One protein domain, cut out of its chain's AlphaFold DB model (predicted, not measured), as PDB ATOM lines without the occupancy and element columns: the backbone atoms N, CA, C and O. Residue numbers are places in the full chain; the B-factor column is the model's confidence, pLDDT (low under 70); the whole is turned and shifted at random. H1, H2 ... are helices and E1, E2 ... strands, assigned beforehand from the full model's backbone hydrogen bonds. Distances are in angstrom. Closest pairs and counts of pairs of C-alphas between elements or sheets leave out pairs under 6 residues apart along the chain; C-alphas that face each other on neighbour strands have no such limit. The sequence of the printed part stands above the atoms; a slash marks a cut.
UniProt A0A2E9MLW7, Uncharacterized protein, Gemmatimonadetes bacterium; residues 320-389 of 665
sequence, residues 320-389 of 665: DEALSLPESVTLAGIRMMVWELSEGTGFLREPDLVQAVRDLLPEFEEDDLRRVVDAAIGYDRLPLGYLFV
ATOM      1  N   ASP A 320     -20.036  26.124 -41.811       64.88
ATOM      2  CA  ASP A 320     -18.871  26.791 -41.201       64.88
ATOM      3  C   ASP A 320     -18.820  28.294 -41.571       64.88
ATOM      4  O   ASP A 320     -18.551  29.148 -40.724       64.88
ATOM      5  N   GLU A 321     -19.179  28.630 -42.817       58.25
ATOM      6  CA  GLU A 321     -19.263  30.004 -43.340       58.25
ATOM      7  C   GLU A 321     -20.302  30.866 -42.602       58.25
ATOM      8  O   GLU A 321     -20.071  32.050 -42.364       58.25
ATOM      9  N   ALA A 322     -21.422  30.277 -42.165       60.25
ATOM     10  CA  ALA A 322     -22.449  30.986 -41.397       60.25
ATOM     11  C   ALA A 322     -22.000  31.307 -39.960       60.25
ATOM     12  O   ALA A 322     -22.629  32.120 -39.281       60.25
ATOM     13  N   LEU A 323     -20.911  30.686 -39.498       67.06
ATOM     14  CA  LEU A 323     -20.297  30.914 -38.191       67.06
ATOM     15  C   LEU A 323     -19.021  31.768 -38.275       67.06
ATOM     16  O   LEU A 323     -18.354  31.951 -37.261       67.06
ATOM     17  N   SER A 324     -18.690  32.302 -39.462       72.88
ATOM     18  CA  SER A 324     -17.494  33.128 -39.709       72.88
ATOM     19  C   SER A 324     -16.175  32.452 -39.296       72.88
ATOM     20  O   SER A 324     -15.228  33.122 -38.883       72.88
ATOM     21  N   LEU A 325     -16.107  31.119 -39.375       77.62
ATOM     22  CA  LEU A 325     -14.914  30.369 -38.983       77.62
ATOM     23  C   LEU A 325     -13.751  30.596 -39.974       77.62
ATOM     24  O   LEU A 325     -13.979  30.640 -41.184       77.62
ATOM     25  N   PRO A 326     -12.494  30.700 -39.500       83.19
ATOM     26  CA  PRO A 326     -11.321  30.698 -40.378       83.19
ATOM     27  C   PRO A 326     -11.220  29.395 -41.186       83.19
ATOM     28  O   PRO A 326     -11.491  28.330 -40.642       83.19
ATOM     29  N   GLU A 327     -10.710  29.438 -42.427       76.69
ATOM     30  CA  GLU A 327     -10.603  28.257 -43.320       76.69
ATOM     31  C   GLU A 327      -9.877  27.043 -42.700       76.69
ATOM     32  O   GLU A 327     -10.095  25.902 -43.105       76.69
ATOM     33  N   SER A 328      -8.995  27.261 -41.721       81.69
ATOM     34  CA  SER A 328      -8.262  26.192 -41.032       81.69
ATOM     35  C   SER A 328      -9.040  25.515 -39.899       81.69
ATOM     36  O   SER A 328      -8.552  24.528 -39.345       81.69
ATOM     37  N   VAL A 329     -10.196  26.054 -39.502       85.00
ATOM     38  CA  VAL A 329     -10.989  25.598 -38.356       85.00
ATOM     39  C   VAL A 329     -12.366  25.165 -38.841       85.00
ATOM     40  O   VAL A 329     -13.110  25.954 -39.406       85.00
ATOM     41  N   THR A 330     -12.721  23.914 -38.571       85.62
ATOM     42  CA  THR A 330     -14.026  23.344 -38.932       85.62
ATOM     43  C   THR A 330     -14.774  22.894 -37.684       85.62
ATOM     44  O   THR A 330     -14.147  22.519 -36.684       85.62
ATOM     45  N   LEU A 331     -16.109  22.852 -37.737       84.50
ATOM     46  CA  LEU A 331     -16.920  22.305 -36.639       84.50
ATOM     47  C   LEU A 331     -16.543  20.855 -36.298       84.50
ATOM     48  O   LEU A 331     -16.445  20.494 -35.124       84.50
ATOM     49  N   ALA A 332     -16.249  20.035 -37.311       83.44
ATOM     50  CA  ALA A 332     -15.762  18.670 -37.117       83.44
ATOM     51  C   ALA A 332     -14.402  18.637 -36.397       83.44
ATOM     52  O   ALA A 332     -14.188  17.798 -35.519       83.44
ATOM     53  N   GLY A 333     -13.499  19.569 -36.724       88.19
ATOM     54  CA  GLY A 333     -12.223  19.743 -36.032       88.19
ATOM     55  C   GLY A 333     -12.418  20.088 -34.557       88.19
ATOM     56  O   GLY A 333     -11.862  19.410 -33.694       88.19
ATOM     57  N   ILE A 334     -13.285  21.062 -34.259       90.75
ATOM     58  CA  ILE A 334     -13.636  21.460 -32.886       90.75
ATOM     59  C   ILE A 334     -14.249  20.289 -32.115       90.75
ATOM     60  O   ILE A 334     -13.845  19.997 -30.988       90.75
ATOM     61  N   ARG A 335     -15.179  19.557 -32.730       89.44
ATOM     62  CA  ARG A 335     -15.761  18.349 -32.140       89.44
ATOM     63  C   ARG A 335     -14.686  17.305 -31.823       89.44
ATOM     64  O   ARG A 335     -14.713  16.694 -30.756       89.44
ATOM     65  N   MET A 336     -13.710  17.116 -32.711       90.81
ATOM     66  CA  MET A 336     -12.614  16.166 -32.508       90.81
ATOM     67  C   MET A 336     -11.622  16.577 -31.414       90.81
ATOM     68  O   MET A 336     -11.023  15.685 -30.804       90.81
ATOM     69  N   MET A 337     -11.519  17.866 -31.071       93.31
ATOM     70  CA  MET A 337     -10.733  18.316 -29.913       93.31
ATOM     71  C   MET A 337     -11.212  17.663 -28.611       93.31
ATOM     72  O   MET A 337     -10.397  17.389 -27.733       93.31
ATOM     73  N   VAL A 338     -12.506  17.328 -28.495       93.31
ATOM     74  CA  VAL A 338     -13.041  16.591 -27.336       93.31
ATOM     75  C   VAL A 338     -12.287  15.279 -27.127       93.31
ATOM     76  O   VAL A 338     -11.857  14.975 -26.017       93.31
ATOM     77  N   TRP A 339     -12.080  14.511 -28.199       91.94
ATOM     78  CA  TRP A 339     -11.344  13.251 -28.124       91.94
ATOM     79  C   TRP A 339      -9.872  13.476 -27.765       91.94
ATOM     80  O   TRP A 339      -9.333  12.764 -26.917       91.94
ATOM     81  N   GLU A 340      -9.228  14.458 -28.392       91.12
ATOM     82  CA  GLU A 340      -7.800  14.743 -28.205       91.12
ATOM     83  C   GLU A 340      -7.481  15.193 -26.776       91.12
ATOM     84  O   GLU A 340      -6.526  14.700 -26.176       91.12
ATOM     85  N   LEU A 341      -8.330  16.044 -26.200       92.25
ATOM     86  CA  LEU A 341      -8.192  16.544 -24.833       92.25
ATOM     87  C   LEU A 341      -8.627  15.520 -23.770       92.25
ATOM     88  O   LEU A 341      -8.205  15.613 -22.623       92.25
ATOM     89  N   SER A 342      -9.438  14.521 -24.132       89.81
ATOM     90  CA  SER A 342      -9.934  13.488 -23.201       89.81
ATOM     91  C   SER A 342      -8.924  12.388 -22.837       89.81
ATOM     92  O   SER A 342      -9.300  11.395 -22.203       89.81
ATOM     93  N   GLU A 343      -7.677  12.490 -23.311       84.69
ATOM     94  CA  GLU A 343      -6.627  11.469 -23.155       84.69
ATOM     95  C   GLU A 343      -7.059  10.068 -23.649       84.69
ATOM     96  O   GLU A 343      -6.662   9.032 -23.116       84.69
ATOM     97  N   GLY A 344      -7.909  10.022 -24.682       80.56
ATOM     98  CA  GLY A 344      -8.393   8.778 -25.293       80.56
ATOM     99  C   GLY A 344      -9.544   8.087 -24.551       80.56
ATOM    100  O   GLY A 344      -9.898   6.955 -24.893       80.56
ATOM    101  N   THR A 345     -10.147   8.738 -23.551       87.44
ATOM    102  CA  THR A 345     -11.366   8.235 -22.891       87.44
ATOM    103  C   THR A 345     -12.644   8.598 -23.644       87.44
ATOM    104  O   THR A 345     -13.643   7.885 -23.538       87.44
ATOM    105  N   GLY A 346     -12.611   9.697 -24.396       90.31
ATOM    106  CA  GLY A 346     -13.760  10.332 -25.031       90.31
ATOM    107  C   GLY A 346     -14.535  11.284 -24.123       90.31
ATOM    108  O   GLY A 346     -15.356  12.034 -24.637       90.31
ATOM    109  N   PHE A 347     -14.279  11.301 -22.808       94.38
ATOM    110  CA  PHE A 347     -14.953  12.201 -21.872       94.38
ATOM    111  C   PHE A 347     -14.171  13.494 -21.648       94.38
ATOM    112  O   PHE A 347     -13.012  13.458 -21.242       94.38
ATOM    113  N   LEU A 348     -14.840  14.631 -21.817       95.44
ATOM    114  CA  LEU A 348     -14.295  15.954 -21.508       95.44
ATOM    115  C   LEU A 348     -15.344  16.795 -20.777       95.44
ATOM    116  O   LEU A 348     -16.543  16.551 -20.914       95.44
ATOM    117  N   ARG A 349     -14.921  17.786 -19.993       94.38
ATOM    118  CA  ARG A 349     -15.839  18.795 -19.459       94.38
ATOM    119  C   ARG A 349     -16.013  19.899 -20.493       94.38
ATOM    120  O   ARG A 349     -15.041  20.380 -21.061       94.38
ATOM    121  N   GLU A 350     -17.242  20.349 -20.695       93.19
ATOM    122  CA  GLU A 350     -17.527  21.422 -21.651       93.19
ATOM    123  C   GLU A 350     -16.714  22.713 -21.410       93.19
ATOM    124  O   GLU A 350     -16.192  23.247 -22.384       93.19
ATOM    125  N   PRO A 351     -16.489  23.180 -20.162       93.00
ATOM    126  CA  PRO A 351     -15.602  24.315 -19.906       93.00
ATOM    127  C   PRO A 351     -14.174  24.141 -20.441       93.00
ATOM    128  O   PRO A 351     -13.572  25.124 -20.867       93.00
ATOM    129  N   ASP A 352     -13.647  22.913 -20.448       93.50
ATOM    130  CA  ASP A 352     -12.301  22.632 -20.954       93.50
ATOM    131  C   ASP A 352     -12.269  22.747 -22.486       93.50
ATOM    132  O   ASP A 352     -11.322  23.301 -23.043       93.50
ATOM    133  N   LEU A 353     -13.335  22.303 -23.172       94.38
ATOM    134  CA  LEU A 353     -13.486  22.516 -24.614       94.38
ATOM    135  C   LEU A 353     -13.622  24.004 -24.940       94.38
ATOM    136  O   LEU A 353     -12.923  24.495 -25.817       94.38
ATOM    137  N   VAL A 354     -14.499  24.727 -24.236       92.81
ATOM    138  CA  VAL A 354     -14.714  26.167 -24.458       92.81
ATOM    139  C   VAL A 354     -13.406  26.935 -24.295       92.81
ATOM    140  O   VAL A 354     -13.112  27.816 -25.099       92.81
ATOM    141  N   GLN A 355     -12.596  26.588 -23.290       93.44
ATOM    142  CA  GLN A 355     -11.288  27.205 -23.110       93.44
ATOM    143  C   GLN A 355     -10.344  26.888 -24.275       93.44
ATOM    144  O   GLN A 355      -9.717  27.801 -24.802       93.44
ATOM    145  N   ALA A 356     -10.287  25.635 -24.731       93.56
ATOM    146  CA  ALA A 356      -9.445  25.256 -25.863       93.56
ATOM    147  C   ALA A 356      -9.883  25.918 -27.186       93.56
ATOM    148  O   ALA A 356      -9.038  26.316 -27.985       93.56
ATOM    149  N   VAL A 357     -11.191  26.078 -27.413       92.56
ATOM    150  CA  VAL A 357     -11.730  26.786 -28.587       92.56
ATOM    151  C   VAL A 357     -11.455  28.285 -28.496       92.56
ATOM    152  O   VAL A 357     -11.099  28.887 -29.500       92.56
ATOM    153  N   ARG A 358     -11.539  28.887 -27.305       93.38
ATOM    154  CA  ARG A 358     -11.136  30.285 -27.085       93.38
ATOM    155  C   ARG A 358      -9.656  30.507 -27.390       93.38
ATOM    156  O   ARG A 358      -9.308  31.524 -27.977       93.38
ATOM    157  N   ASP A 359      -8.797  29.566 -27.010       93.06
ATOM    158  CA  ASP A 359      -7.367  29.645 -27.317       93.06
ATOM    159  C   ASP A 359      -7.105  29.511 -28.833       93.06
ATOM    160  O   ASP A 359      -6.153  30.096 -29.349       93.06
ATOM    161  N   LEU A 360      -7.961  28.773 -29.551       91.94
ATOM    162  CA  LEU A 360      -7.908  28.613 -31.008       91.94
ATOM    163  C   LEU A 360      -8.483  29.825 -31.768       91.94
ATOM    164  O   LEU A 360      -7.965  30.183 -32.824       91.94
ATOM    165  N   LEU A 361      -9.538  30.445 -31.237       91.19
ATOM    166  CA  LEU A 361     -10.279  31.565 -31.824       91.19
ATOM    167  C   LEU A 361     -10.297  32.762 -30.852       91.19
ATOM    168  O   LEU A 361     -11.352  33.105 -30.313       91.19
ATOM    169  N   PRO A 362      -9.147  33.417 -30.604       89.31
ATOM    170  CA  PRO A 362      -9.038  34.472 -29.593       89.31
ATOM    171  C   PRO A 362      -9.772  35.766 -29.967       89.31
ATOM    172  O   PRO A 362     -10.014  36.598 -29.098       89.31
ATOM    173  N   GLU A 363     -10.098  35.946 -31.249       89.25
ATOM    174  CA  GLU A 363     -10.791  37.130 -31.771       89.25
ATOM    175  C   GLU A 363     -12.320  37.029 -31.661       89.25
ATOM    176  O   GLU A 363     -13.010  38.017 -31.887       89.25
ATOM    177  N   PHE A 364     -12.858  35.853 -31.315       88.12
ATOM    178  CA  PHE A 364     -14.300  35.657 -31.191       88.12
ATOM    179  C   PHE A 364     -14.810  36.162 -29.837       88.12
ATOM    180  O   PHE A 364     -14.255  35.847 -28.779       88.12
ATOM    181  N   GLU A 365     -15.926  36.888 -29.870       88.56
ATOM    182  CA  GLU A 365     -16.658  37.294 -28.672       88.56
ATOM    183  C   GLU A 365     -17.317  36.086 -27.981       88.56
ATOM    184  O   GLU A 365     -17.486  35.007 -28.559       88.56
ATOM    185  N   GLU A 366     -17.704  36.244 -26.711       82.56
ATOM    186  CA  GLU A 366     -18.205  35.123 -25.900       82.56
ATOM    187  C   GLU A 366     -19.473  34.472 -26.484       82.56
ATOM    188  O   GLU A 366     -19.626  33.250 -26.417       82.56
ATOM    189  N   ASP A 367     -20.360  35.267 -27.083       80.56
ATOM    190  CA  ASP A 367     -21.592  34.769 -27.698       80.56
ATOM    191  C   ASP A 367     -21.319  33.988 -28.994       80.56
ATOM    192  O   ASP A 367     -21.961  32.962 -29.240       80.56
ATOM    193  N   ASP A 368     -20.325  34.403 -29.781       82.88
ATOM    194  CA  ASP A 368     -19.932  33.706 -31.009       82.88
ATOM    195  C   ASP A 368     -19.191  32.404 -30.692       82.88
ATOM    196  O   ASP A 368     -19.494  31.361 -31.274       82.88
ATOM    197  N   LEU A 369     -18.310  32.408 -29.684       85.44
ATOM    198  CA  LEU A 369     -17.687  31.184 -29.164       85.44
ATOM    199  C   LEU A 369     -18.738  30.169 -28.707       85.44
ATOM    200  O   LEU A 369     -18.631  28.983 -29.021       85.44
ATOM    201  N   ARG A 370     -19.767  30.619 -27.976       84.00
ATOM    202  CA  ARG A 370     -20.867  29.745 -27.545       84.00
ATOM    203  C   ARG A 370     -21.622  29.174 -28.733       84.00
ATOM    204  O   ARG A 370     -21.857  27.973 -28.743       84.00
ATOM    205  N   ARG A 371     -21.938  29.987 -29.745       81.44
ATOM    206  CA  ARG A 371     -22.596  29.526 -30.977       81.44
ATOM    207  C   ARG A 371     -21.787  28.462 -31.709       81.44
ATOM    208  O   ARG A 371     -22.350  27.446 -32.106       81.44
ATOM    209  N   VAL A 372     -20.479  28.670 -31.849       86.06
ATOM    210  CA  VAL A 372     -19.569  27.714 -32.492       86.06
ATOM    211  C   VAL A 372     -19.507  26.404 -31.706       86.06
ATOM    212  O   VAL A 372     -19.652  25.327 -32.282       86.06
ATOM    213  N   VAL A 373     -19.333  26.477 -30.384       87.56
ATOM    214  CA  VAL A 373     -19.298  25.289 -29.520       87.56
ATOM    215  C   VAL A 373     -20.647  24.565 -29.552       87.56
ATOM    216  O   VAL A 373     -20.679  23.358 -29.770       87.56
ATOM    217  N   ASP A 374     -21.762  25.282 -29.412       83.81
ATOM    218  CA  ASP A 374     -23.119  24.728 -29.499       83.81
ATOM    219  C   ASP A 374     -23.346  23.981 -30.817       83.81
ATOM    220  O   ASP A 374     -23.874  22.865 -30.803       83.81
ATOM    221  N   ALA A 375     -22.914  24.569 -31.935       79.81
ATOM    222  CA  ALA A 375     -22.997  23.948 -33.250       79.81
ATOM    223  C   ALA A 375     -22.129  22.682 -33.342       79.81
ATOM    224  O   ALA A 375     -22.594  21.665 -33.850       79.81
ATOM    225  N   ALA A 376     -20.908  22.712 -32.798       83.75
ATOM    226  CA  ALA A 376     -19.957  21.605 -32.904       83.75
ATOM    227  C   ALA A 376     -20.319  20.383 -32.038       83.75
ATOM    228  O   ALA A 376     -20.076  19.250 -32.450       83.75
ATOM    229  N   ILE A 377     -20.849  20.594 -30.826       84.75
ATOM    230  CA  ILE A 377     -20.987  19.535 -29.800       84.75
ATOM    231  C   ILE A 377     -22.397  19.376 -29.224       84.75
ATOM    232  O   ILE A 377     -22.579  18.633 -28.255       84.75
ATOM    233  N   GLY A 378     -23.410  20.045 -29.786       76.31
ATOM    234  CA  GLY A 378     -24.767  20.070 -29.226       76.31
ATOM    235  C   GLY A 378     -25.340  18.689 -28.857       76.31
ATOM    236  O   GLY A 378     -26.004  18.557 -27.829       76.31
ATOM    237  N   TYR A 379     -25.021  17.641 -29.630       72.75
ATOM    238  CA  TYR A 379     -25.488  16.259 -29.405       72.75
ATOM    239  C   TYR A 379     -24.593  15.416 -28.504       72.75
ATOM    240  O   TYR A 379     -25.066  14.448 -27.899       72.75
ATOM    241  N   ASP A 380     -23.323  15.786 -28.389       85.69
ATOM    242  CA  ASP A 380     -22.340  15.069 -27.579       85.69
ATOM    243  C   ASP A 380     -22.436  15.460 -26.092       85.69
ATOM    244  O   ASP A 380     -21.796  14.838 -25.240       85.69
ATOM    245  N   ARG A 381     -23.268  16.462 -25.761       89.88
ATOM    246  CA  ARG A 381     -23.552  16.905 -24.392       89.88
ATOM    247  C   ARG A 381     -24.272  15.853 -23.564       89.88
ATOM    248  O   ARG A 381     -25.401  15.448 -23.854       89.88
ATOM    249  N   LEU A 382     -23.649  15.509 -22.454       91.81
ATOM    250  CA  LEU A 382     -24.161  14.682 -21.379       91.81
ATOM    251  C   LEU A 382     -24.448  15.540 -20.127       91.81
ATOM    252  O   LEU A 382     -24.021  16.697 -20.035       91.81
ATOM    253  N   PRO A 383     -25.172  14.994 -19.131       91.94
ATOM    254  CA  PRO A 383     -25.495  15.702 -17.902       91.94
ATOM    255  C   PRO A 383     -24.258  16.232 -17.179       91.94
ATOM    256  O   PRO A 383     -23.130  15.776 -17.372       91.94
ATOM    257  N   LEU A 384     -24.493  17.210 -16.305       91.25
ATOM    258  CA  LEU A 384     -23.466  17.908 -15.534       91.25
ATOM    259  C   LEU A 384     -22.418  18.666 -16.369       91.25
ATOM    260  O   LEU A 384     -21.431  19.106 -15.784       91.25
ATOM    261  N   GLY A 385     -22.586  18.832 -17.683       91.00
ATOM    262  CA  GLY A 385     -21.599  19.496 -18.548       91.00
ATOM    263  C   GLY A 385     -20.435  18.585 -18.946       91.00
ATOM    264  O   GLY A 385     -19.298  19.046 -19.052       91.00
ATOM    265  N   TYR A 386     -20.696  17.283 -19.078       95.12
ATOM    266  CA  TYR A 386     -19.774  16.352 -19.729       95.12
ATOM    267  C   TYR A 386     -20.065  16.276 -21.222       95.12
ATOM    268  O   TYR A 386     -21.205  16.418 -21.643       95.12
ATOM    269  N   LEU A 387     -19.036  15.988 -22.002       94.38
ATOM    270  CA  LEU A 387     -19.105  15.684 -23.423       94.38
ATOM    271  C   LEU A 387     -18.617  14.257 -23.638       94.38
ATOM    272  O   LEU A 387     -17.767  13.785 -22.874       94.38
ATOM    273  N   PHE A 388     -19.123  13.586 -24.671       92.81
ATOM    274  CA  PHE A 388     -18.590  12.295 -25.090       92.81
ATOM    275  C   PHE A 388     -18.442  12.189 -26.607       92.81
ATOM    276  O   PHE A 388     -19.432  12.077 -27.321       92.81
ATOM    277  N   VAL A 389     -17.196  12.166 -27.084       89.31
ATOM    278  CA  VAL A 389     -16.856  12.018 -28.508       89.31
ATOM    279  C   VAL A 389     -15.818  10.918 -28.661       89.31
ATOM    280  O   VAL A 389     -14.856  10.857 -27.901       89.31
TER     281      VAL A 389
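Overview. This is residues 320 to 389 of the 665 residues of an uncharacterized protein of Gemmatimonadetes bacterium (UniProt A0A2E9MLW7). Three helices of similar length, H2, H3 and H4, pack on one another crosswise round a small shared core, each meeting the other two at a wide angle. A small ladder of two short strands, E1 and E2, closes one end of this helical body, and the very short helix H1 lies at the other end. The printed part has 70 residues, with four named helices and two named strands in the order H1, H2, E1, H3, H4, E2, and its class is mostly helix; the sheet has the order E1 - E2 and is antiparallel. The whole is compact, with a radius of gyration of the C-alphas of 11.3 A, and the C-alphas span 30 by 21 by 19 A along their three main axes.

Along the chain. The printed part begins with H1, residues 320 to 323, with C-alpha 320 at (-18.871, 26.791, -41.201). After a short link of 7 residues comes H2, residues 331 to 341, 15.8 A from first to last C-alpha, with C-alpha 331 at (-16.920, 22.305, -36.639). A tight link of 5 residues then leads to E1, residues 347 to 349, 7.1 A long. H3, residues 350 to 360, follows E1 with 0 residues between them and is 15.2 A long. After another tight link of 5 residues comes H4, residues 366 to 377, the longest helix with 12 residues and 16.3 A. A short link of 8 residues leads to E2, residues 386 to 388, 6.8 A long, which ends with C-alpha 388 at (-18.590, 12.295, -25.090).

Arrangement. H2 touches H3, with the C-alphas of Val 338 and Leu 353 the closest at 6.5 A, and the two run opposite ways at a steep tilt of 65 degrees. H2 also touches H4, about perpendicular at 82 degrees; H4 does so with residues 372 to 377 alone, and the closest C-alphas are those of Leu 331 and Ala 376, 4.9 A apart. H3 and H4 touch at a steep tilt of 66 degrees, opposite ways; here H4 uses residues 369 to 373 alone, and the closest C-alphas, of Val 354 and Val 373, are 6.9 A apart. H1 and H4 only just touch, with 3 pairs of C-alphas within 8 A, the closest being those of Leu 323 and Val 372 at 6.6 A; H4 touches H1 with residues 368 to 372 alone. H1 is close to H2 but not clearly touching, and it is apart from E1, H3 and E2. E1 and E2 are antiparallel neighbours, their directions 147 degrees apart; N 387 and O 348 are 2.8 A apart, and N 348 and O 387 are 3.2 A apart, both within hydrogen-bond range. The closest C-alphas of H2 and E1 are those of Val 338 and Leu 348, 6.0 A apart. Residues 381 to 382 also pair, antiparallel, with residues 386 to 387 of E2. In H3 and H4 each O i to N i+4 pair is within hydrogen-bond range, in H2 5 of 7 are, and H1 is too short for such a pair.

Size, cuts and confidence. The two C-alphas farthest apart in the domain, those of Glu 327 and Leu 384, are 32.3 A apart, and C-alphas 320 and 389 are 19.6 A apart. The printed part runs from 320 to 389 with no cut, and no link in it is long. The mean pLDDT of the printed part is 86.5; residues 320 to 323, which make up H1, are under 70.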